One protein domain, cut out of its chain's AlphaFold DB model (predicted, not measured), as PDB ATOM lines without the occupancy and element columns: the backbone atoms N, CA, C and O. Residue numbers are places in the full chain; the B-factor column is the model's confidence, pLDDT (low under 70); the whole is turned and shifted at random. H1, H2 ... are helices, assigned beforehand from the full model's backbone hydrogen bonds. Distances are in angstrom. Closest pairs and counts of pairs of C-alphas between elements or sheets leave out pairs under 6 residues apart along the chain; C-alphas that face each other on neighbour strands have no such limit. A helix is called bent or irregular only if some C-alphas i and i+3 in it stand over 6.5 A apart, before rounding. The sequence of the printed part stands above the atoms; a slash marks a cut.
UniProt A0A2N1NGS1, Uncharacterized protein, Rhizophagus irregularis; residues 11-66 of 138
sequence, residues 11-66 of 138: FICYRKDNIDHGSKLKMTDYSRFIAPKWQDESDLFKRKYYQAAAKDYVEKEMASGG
ATOM      1  N   PHE A  11      52.323 -12.357 -43.531       94.31
ATOM      2  CA  PHE A  11      51.323 -12.005 -44.538       94.31
ATOM      3  C   PHE A  11      49.897 -11.995 -43.966       94.31
ATOM      4  O   PHE A  11      49.100 -11.119 -44.296       94.31
ATOM      5  N   ILE A  12      49.554 -12.937 -43.081       92.00
ATOM      6  CA  ILE A  12      48.239 -12.962 -42.432       92.00
ATOM      7  C   ILE A  12      48.074 -11.770 -41.480       92.00
ATOM      8  O   ILE A  12      46.968 -11.231 -41.410       92.00
ATOM      9  N   CYS A  13      49.137 -11.334 -40.796       93.31
ATOM     10  CA  CYS A  13      49.126 -10.096 -40.010       93.31
ATOM     11  C   CYS A  13      48.894  -8.872 -40.914       93.31
ATOM     12  O   CYS A  13      47.955  -8.117 -40.681       93.31
ATOM     13  N   TYR A  14      49.655  -8.734 -42.005       94.38
ATOM     14  CA  TYR A  14      49.487  -7.645 -42.979       94.38
ATOM     15  C   TYR A  14      48.081  -7.594 -43.573       94.38
ATOM     16  O   TYR A  14      47.447  -6.541 -43.607       94.38
ATOM     17  N   ARG A  15      47.551  -8.747 -43.991       91.88
ATOM     18  CA  ARG A  15      46.202  -8.851 -44.548       91.88
ATOM     19  C   ARG A  15      45.131  -8.411 -43.551       91.88
ATOM     20  O   ARG A  15      44.137  -7.834 -43.974       91.88
ATOM     21  N   LYS A  16      45.293  -8.721 -42.259       89.88
ATOM     22  CA  LYS A  16      44.337  -8.310 -41.221       89.88
ATOM     23  C   LYS A  16      44.338  -6.800 -41.014       89.88
ATOM     24  O   LYS A  16      43.260  -6.234 -40.938       89.88
ATOM     25  N   ASP A  17      45.506  -6.171 -40.974       90.44
ATOM     26  CA  ASP A  17      45.619  -4.722 -40.753       90.44
ATOM     27  C   ASP A  17      45.065  -3.890 -41.910       90.44
ATOM     28  O   ASP A  17      44.624  -2.763 -41.716       90.44
ATOM     29  N   ASN A  18      45.095  -4.440 -43.122       89.19
ATOM     30  CA  ASN A  18      44.682  -3.723 -44.323       89.19
ATOM     31  C   ASN A  18      43.254  -4.060 -44.763       89.19
ATOM     32  O   ASN A  18      42.796  -3.540 -45.786       89.19
ATOM     33  N   ILE A  19      42.562  -4.951 -44.042       87.00
ATOM     34  CA  ILE A  19      41.244  -5.423 -44.451       87.00
ATOM     35  C   ILE A  19      40.248  -4.265 -44.492       87.00
ATOM     36  O   ILE A  19      40.059  -3.537 -43.521       87.00
ATOM     37  N   ASP A  20      39.590  -4.105 -45.636       83.94
ATOM     38  CA  ASP A  20      38.489  -3.160 -45.747       83.94
ATOM     39  C   ASP A  20      37.235  -3.805 -45.150       83.94
ATOM     40  O   ASP A  20      36.616  -4.679 -45.760       83.94
ATOM     41  N   HIS A  21      36.867  -3.376 -43.944       81.00
ATOM     42  CA  HIS A  21      35.679  -3.861 -43.244       81.00
ATOM     43  C   HIS A  21      34.357  -3.445 -43.915       81.00
ATOM     44  O   HIS A  21      33.317  -4.022 -43.599       81.00
ATOM     45  N   GLY A  22      34.376  -2.481 -44.844       81.06
ATOM     46  CA  GLY A  22      33.228  -2.126 -45.682       81.06
ATOM     47  C   GLY A  22      33.042  -3.055 -46.887       81.06
ATOM     48  O   GLY A  22      31.959  -3.109 -47.478       81.06
ATOM     49  N   SER A  23      34.071  -3.824 -47.238       80.88
ATOM     50  CA  SER A  23      34.046  -4.746 -48.366       80.88
ATOM     51  C   SER A  23      33.343  -6.059 -48.015       80.88
ATOM     52  O   SER A  23      33.622  -6.695 -47.002       80.88
ATOM     53  N   LYS A  24      32.458  -6.527 -48.905       84.12
ATOM     54  CA  LYS A  24      31.810  -7.852 -48.806       84.12
ATOM     55  C   LYS A  24      32.617  -8.969 -49.478       84.12
ATOM     56  O   LYS A  24      32.087 -10.058 -49.707       84.12
ATOM     57  N   LEU A  25      33.871  -8.705 -49.855       83.81
ATOM     58  CA  LEU A  25      34.723  -9.694 -50.510       83.81
ATOM     59  C   LEU A  25      34.978 -10.894 -49.593       83.81
ATOM     60  O   LEU A  25      35.195 -10.761 -48.388       83.81
ATOM     61  N   LYS A  26      35.007 -12.092 -50.182       87.62
ATOM     62  CA  LYS A  26      35.450 -13.284 -49.458       87.62
ATOM     63  C   LYS A  26      36.932 -13.142 -49.121       87.62
ATOM     64  O   LYS A  26      37.719 -12.630 -49.914       87.62
ATOM     65  N   MET A  27      37.336 -13.685 -47.972       85.75
ATOM     66  CA  MET A  27      38.727 -13.633 -47.498       85.75
ATOM     67  C   MET A  27      39.733 -14.186 -48.525       85.75
ATOM     68  O   MET A  27      40.856 -13.693 -48.622       85.75
ATOM     69  N   THR A  28      39.345 -15.204 -49.299       87.12
ATOM     70  CA  THR A  28      40.169 -15.783 -50.374       87.12
ATOM     71  C   THR A  28      40.449 -14.784 -51.489       87.12
ATOM     72  O   THR A  28      41.591 -14.663 -51.926       87.12
ATOM     73  N   ASP A  29      39.429 -14.039 -51.907       87.69
ATOM     74  CA  ASP A  29      39.524 -13.072 -53.000       87.69
ATOM     75  C   ASP A  29      40.292 -11.836 -52.539       87.69
ATOM     76  O   ASP A  29      41.201 -11.369 -53.221       87.69
ATOM     77  N   TYR A  30      40.025 -11.394 -51.308       89.38
ATOM     78  CA  TYR A  30      40.782 -10.328 -50.667       89.38
ATOM     79  C   TYR A  30      42.276 -10.677 -50.543       89.38
ATOM     80  O   TYR A  30      43.135  -9.852 -50.838       89.38
ATOM     81  N   SER A  31      42.603 -11.927 -50.189       89.81
ATOM     82  CA  SER A  31      43.999 -12.390 -50.114       89.81
ATOM     83  C   SER A  31      44.709 -12.307 -51.460       89.81
ATOM     84  O   SER A  31      45.864 -11.898 -51.508       89.81
ATOM     85  N   ARG A  32      44.027 -12.679 -52.551       90.06
ATOM     86  CA  ARG A  32      44.582 -12.562 -53.907       90.06
ATOM     87  C   ARG A  32      44.802 -11.106 -54.298       90.06
ATOM     88  O   ARG A  32      45.821 -10.801 -54.899       90.06
ATOM     89  N   PHE A  33      43.880 -10.223 -53.928       90.75
ATOM     90  CA  PHE A  33      43.976  -8.798 -54.229       90.75
ATOM     91  C   PHE A  33      45.141  -8.111 -53.503       90.75
ATOM     92  O   PHE A  33      45.808  -7.255 -54.078       90.75
ATOM     93  N   ILE A  34      45.400  -8.482 -52.246       92.06
ATOM     94  CA  ILE A  34      46.429  -7.829 -51.429       92.06
ATOM     95  C   ILE A  34      47.813  -8.484 -51.519       92.06
ATOM     96  O   ILE A  34      48.805  -7.873 -51.130       92.06
ATOM     97  N   ALA A  35      47.907  -9.713 -52.035       93.38
ATOM     98  CA  ALA A  35      49.183 -10.413 -52.171       93.38
ATOM     99  C   ALA A  35      50.223  -9.653 -53.019       93.38
ATOM    100  O   ALA A  35      51.362  -9.583 -52.563       93.38
ATOM    101  N   PRO A  36      49.881  -9.040 -54.173       95.50
ATOM    102  CA  PRO A  36      50.830  -8.215 -54.922       95.50
ATOM    103  C   PRO A  36      51.343  -7.032 -54.099       95.50
ATOM    104  O   PRO A  36      52.547  -6.850 -53.990       95.50
ATOM    105  N   LYS A  37      50.443  -6.320 -53.400       94.25
ATOM    106  CA  LYS A  37      50.828  -5.195 -52.534       94.25
ATOM    107  C   LYS A  37      51.841  -5.626 -51.483       94.25
ATOM    108  O   LYS A  37      52.858  -4.972 -51.332       94.25
ATOM    109  N   TRP A  38      51.604  -6.764 -50.822       95.25
ATOM    110  CA  TRP A  38      52.566  -7.330 -49.878       95.25
ATOM    111  C   TRP A  38      53.928  -7.588 -50.520       95.25
ATOM    112  O   TRP A  38      54.931  -7.326 -49.875       95.25
ATOM    113  N   GLN A  39      53.992  -8.117 -51.745       94.81
ATOM    114  CA  GLN A  39      55.274  -8.372 -52.409       94.81
ATOM    115  C   GLN A  39      56.043  -7.074 -52.652       94.81
ATOM    116  O   GLN A  39      57.231  -7.027 -52.336       94.81
ATOM    117  N   ASP A  40      55.339  -6.030 -53.087       95.62
ATOM    118  CA  ASP A  40      55.914  -4.728 -53.429       95.62
ATOM    119  C   ASP A  40      56.309  -3.887 -52.196       95.62
ATOM    120  O   ASP A  40      57.077  -2.933 -52.319       95.62
ATOM    121  N   GLU A  41      55.824  -4.226 -50.994       95.25
ATOM    122  CA  GLU A  41      56.227  -3.539 -49.761       95.25
ATOM    123  C   GLU A  41      57.728  -3.721 -49.465       95.25
ATOM    124  O   GLU A  41      58.298  -4.806 -49.612       95.25
ATOM    125  N   SER A  42      58.356  -2.676 -48.923       95.06
ATOM    126  CA  SER A  42      59.750  -2.746 -48.466       95.06
ATOM    127  C   SER A  42      59.935  -3.706 -47.282       95.06
ATOM    128  O   SER A  42      59.065  -3.832 -46.417       95.06
ATOM    129  N   ASP A  43      61.114  -4.321 -47.168       91.88
ATOM    130  CA  ASP A  43      61.450  -5.191 -46.029       91.88
ATOM    131  C   ASP A  43      61.371  -4.462 -44.684       91.88
ATOM    132  O   ASP A  43      60.954  -5.040 -43.676       91.88
ATOM    133  N   LEU A  44      61.712  -3.170 -44.671       91.19
ATOM    134  CA  LEU A  44      61.578  -2.320 -43.490       91.19
ATOM    135  C   LEU A  44      60.116  -2.234 -43.036       91.19
ATOM    136  O   LEU A  44      59.829  -2.384 -41.849       91.19
ATOM    137  N   PHE A  45      59.186  -2.052 -43.974       92.56
ATOM    138  CA  PHE A  45      57.758  -2.024 -43.674       92.56
ATOM    139  C   PHE A  45      57.232  -3.405 -43.262       92.56
ATOM    140  O   PHE A  45      56.471  -3.523 -42.298       92.56
ATOM    141  N   LYS A  46      57.673  -4.468 -43.945       94.00
ATOM    142  CA  LYS A  46      57.295  -5.854 -43.631       94.00
ATOM    143  C   LYS A  46      57.769  -6.289 -42.242       94.00
ATOM    144  O   LYS A  46      57.141  -7.150 -41.623       94.00
ATOM    145  N   ARG A  47      58.841  -5.682 -41.718       94.12
ATOM    146  CA  ARG A  47      59.479  -6.057 -40.445       94.12
ATOM    147  C   ARG A  47      58.510  -6.107 -39.268       94.12
ATOM    148  O   ARG A  47      58.528  -7.088 -38.529       94.12
ATOM    149  N   LYS A  48      57.614  -5.124 -39.130       93.88
ATOM    150  CA  LYS A  48      56.619  -5.111 -38.039       93.88
ATOM    151  C   LYS A  48      55.708  -6.346 -38.068       93.88
ATOM    152  O   LYS A  48      55.344  -6.879 -37.024       93.88
ATOM    153  N   TYR A  49      55.391  -6.852 -39.261       95.69
ATOM    154  CA  TYR A  49      54.554  -8.037 -39.438       95.69
ATOM    155  C   TYR A  49      55.305  -9.337 -39.169       95.69
ATOM    156  O   TYR A  49      54.730 -10.255 -38.588       95.69
ATOM    157  N   TYR A  50      56.585  -9.410 -39.545       94.88
ATOM    158  CA  TYR A  50      57.452 -10.528 -39.168       94.88
ATOM    159  C   TYR A  50      57.618 -10.622 -37.651       94.88
ATOM    160  O   TYR A  50      57.475 -11.705 -37.090       94.88
ATOM    161  N   GLN A  51      57.836  -9.489 -36.983       95.06
ATOM    162  CA  GLN A  51      57.951  -9.429 -35.526       95.06
ATOM    163  C   GLN A  51      56.648  -9.839 -34.836       95.06
ATOM    164  O   GLN A  51      56.671 -10.674 -33.935       95.06
ATOM    165  N   ALA A  52      55.503  -9.332 -35.304       93.81
ATOM    166  CA  ALA A  52      54.198  -9.724 -34.777       93.81
ATOM    167  C   ALA A  52      53.921 -11.230 -34.949       93.81
ATOM    168  O   ALA A  52      53.417 -11.874 -34.032       93.81
ATOM    169  N   ALA A  53      54.277 -11.802 -36.104       94.62
ATOM    170  CA  ALA A  53      54.129 -13.233 -36.362       94.62
ATOM    171  C   ALA A  53      55.044 -14.088 -35.470       94.62
ATOM    172  O   ALA A  53      54.603 -15.103 -34.933       94.62
ATOM    173  N   ALA A  54      56.299 -13.671 -35.274       94.06
ATOM    174  CA  ALA A  54      57.238 -14.352 -34.385       94.06
ATOM    175  C   ALA A  54      56.761 -14.326 -32.924       94.06
ATOM    176  O   ALA A  54      56.824 -15.344 -32.238       94.06
ATOM    177  N   LYS A  55      56.212 -13.194 -32.470       94.38
ATOM    178  CA  LYS A  55      55.625 -13.071 -31.135       94.38
ATOM    179  C   LYS A  55      54.418 -13.999 -30.944       94.38
ATOM    180  O   LYS A  55      54.408 -14.773 -29.992       94.38
ATOM    181  N   ASP A  56      53.451 -13.984 -31.872       93.12
ATOM    182  CA  ASP A  56      52.276 -14.882 -31.843       93.12
ATOM    183  C   ASP A  56      52.691 -16.360 -31.841       93.12
ATOM    184  O   ASP A  56      52.088 -17.176 -31.146       93.12
ATOM    185  N   TYR A  57      53.734 -16.706 -32.602       91.56
ATOM    186  CA  TYR A  57      54.294 -18.054 -32.619       91.56
ATOM    187  C   TYR A  57      54.809 -18.473 -31.236       91.56
ATOM    188  O   TYR A  57      54.386 -19.516 -30.738       91.56
ATOM    189  N   VAL A  58      55.665 -17.662 -30.602       91.75
ATOM    190  CA  VAL A  58      56.232 -17.974 -29.278       91.75
ATOM    191  C   VAL A  58      55.128 -18.081 -28.226       91.75
ATOM    192  O   VAL A  58      55.076 -19.069 -27.497       91.75
ATOM    193  N   GLU A  59      54.196 -17.125 -28.185       91.44
ATOM    194  CA  GLU A  59      53.091 -17.125 -27.217       91.44
ATOM    195  C   GLU A  59      52.209 -18.374 -27.347       91.44
ATOM    196  O   GLU A  59      51.846 -18.999 -26.347       91.44
ATOM    197  N   LYS A  60      51.890 -18.782 -28.580       89.62
ATOM    198  CA  LYS A  60      51.098 -19.991 -28.833       89.62
ATOM    199  C   LYS A  60      51.855 -21.270 -28.531       89.62
ATOM    200  O   LYS A  60      51.246 -22.203 -28.012       89.62
ATOM    201  N   GLU A  61      53.142 -21.327 -28.857       87.44
ATOM    202  CA  GLU A  61      53.977 -22.480 -28.536       87.44
ATOM    203  C   GLU A  61      54.016 -22.678 -27.015       87.44
ATOM    204  O   GLU A  61      53.664 -23.758 -26.534       87.44
ATOM    205  N   MET A  62      54.293 -21.610 -26.257       85.69
ATOM    206  CA  MET A  62      54.279 -21.618 -24.791       85.69
ATOM    207  C   MET A  62      52.907 -22.013 -24.228       85.69
ATOM    208  O   MET A  62      52.827 -22.877 -23.356       85.69
ATOM    209  N   ALA A  63      51.814 -21.456 -24.760       86.12
ATOM    210  CA  ALA A  63      50.452 -21.804 -24.341       86.12
ATOM    211  C   ALA A  63      50.065 -23.261 -24.662       86.12
ATOM    212  O   ALA A  63      49.185 -23.826 -24.015       86.12
ATOM    213  N   SER A  64      50.712 -23.876 -25.658       84.75
ATOM    214  CA  SER A  64      50.492 -25.273 -26.050       84.75
ATOM    215  C   SER A  64      51.378 -26.283 -25.309       84.75
ATOM    216  O   SER A  64      51.266 -27.480 -25.566       84.75
ATOM    217  N   GLY A  65      52.212 -25.816 -24.373       80.62
ATOM    218  CA  GLY A  65      53.123 -26.653 -23.584       80.62
ATOM    219  C   GLY A  65      54.537 -26.781 -24.159       80.62
ATOM    220  O   GLY A  65      55.324 -27.573 -23.645       80.62
ATOM    221  N   GLY A  66      54.883 -26.000 -25.187       83.25
ATOM    222  CA  GLY A  66      56.201 -26.023 -25.819       83.25
ATOM    223  C   GLY A  66      56.420 -27.217 -26.753       83.25
ATOM    224  O   GLY A  66      55.537 -28.043 -26.981       83.25
TER     225      GLY A  66
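This is residues 11 to 66 of the 138 residues of an uncharacterized protein of Rhizophagus irregularis (UniProt A0A2N1NGS1). The longest helix, H3, and H2 make an open V, joined at its tip by residues 41 and 42, and short H1 sits between the two arms. The far end of H3, residues 59 to 63, sticks out. The printed part has 56 residues, 42 of them in three named helices, in the order H1, H2, H3, with no named strand, and the class is all helix; the whole is loose, with a radius of gyration of the C-alphas of 13.5 A, and spans 37 by 27 by 16 A.

H3, residues 43 to 63, measures 29.5 A, from C-alpha 43 at (61.450, -5.191, -46.029) to C-alpha 63 at (50.452, -21.804, -24.341). H2, residues 27 to 40, measures 20.2 A. H1 is residues 11 to 17. H2 and H3 are only just irregular: C-alphas 33 and 36 are 6.9 A apart, 45 and 48 6.53 A.

H3 touches H1 with residues 49 to 53 alone, about perpendicular at 81 degrees; the closest C-alphas, of Tyr 49 and Cys 13, are 5.8 A apart. H1 touches H2, about perpendicular at 76 degrees; the closest C-alphas, of Arg 15 and Ser 31, are 7.0 A apart. H2 and H3 are close but not clearly touching, the closest C-alphas, of Trp 38 and Lys 46, 8.0 A apart, at a steep tilt of 51 degrees, opposite ways. Every O i to N i+4 pair is within hydrogen-bond range in H1, 8 of 10 in H2 and 15 of 17 in H3.

The C-alphas farthest apart, of Gly 22 and Gly 66, are 38.6 A apart. The printed part has no cut; the link H2 to H3 is tight, H1 to H2 short. No printed residue is under pLDDT 70.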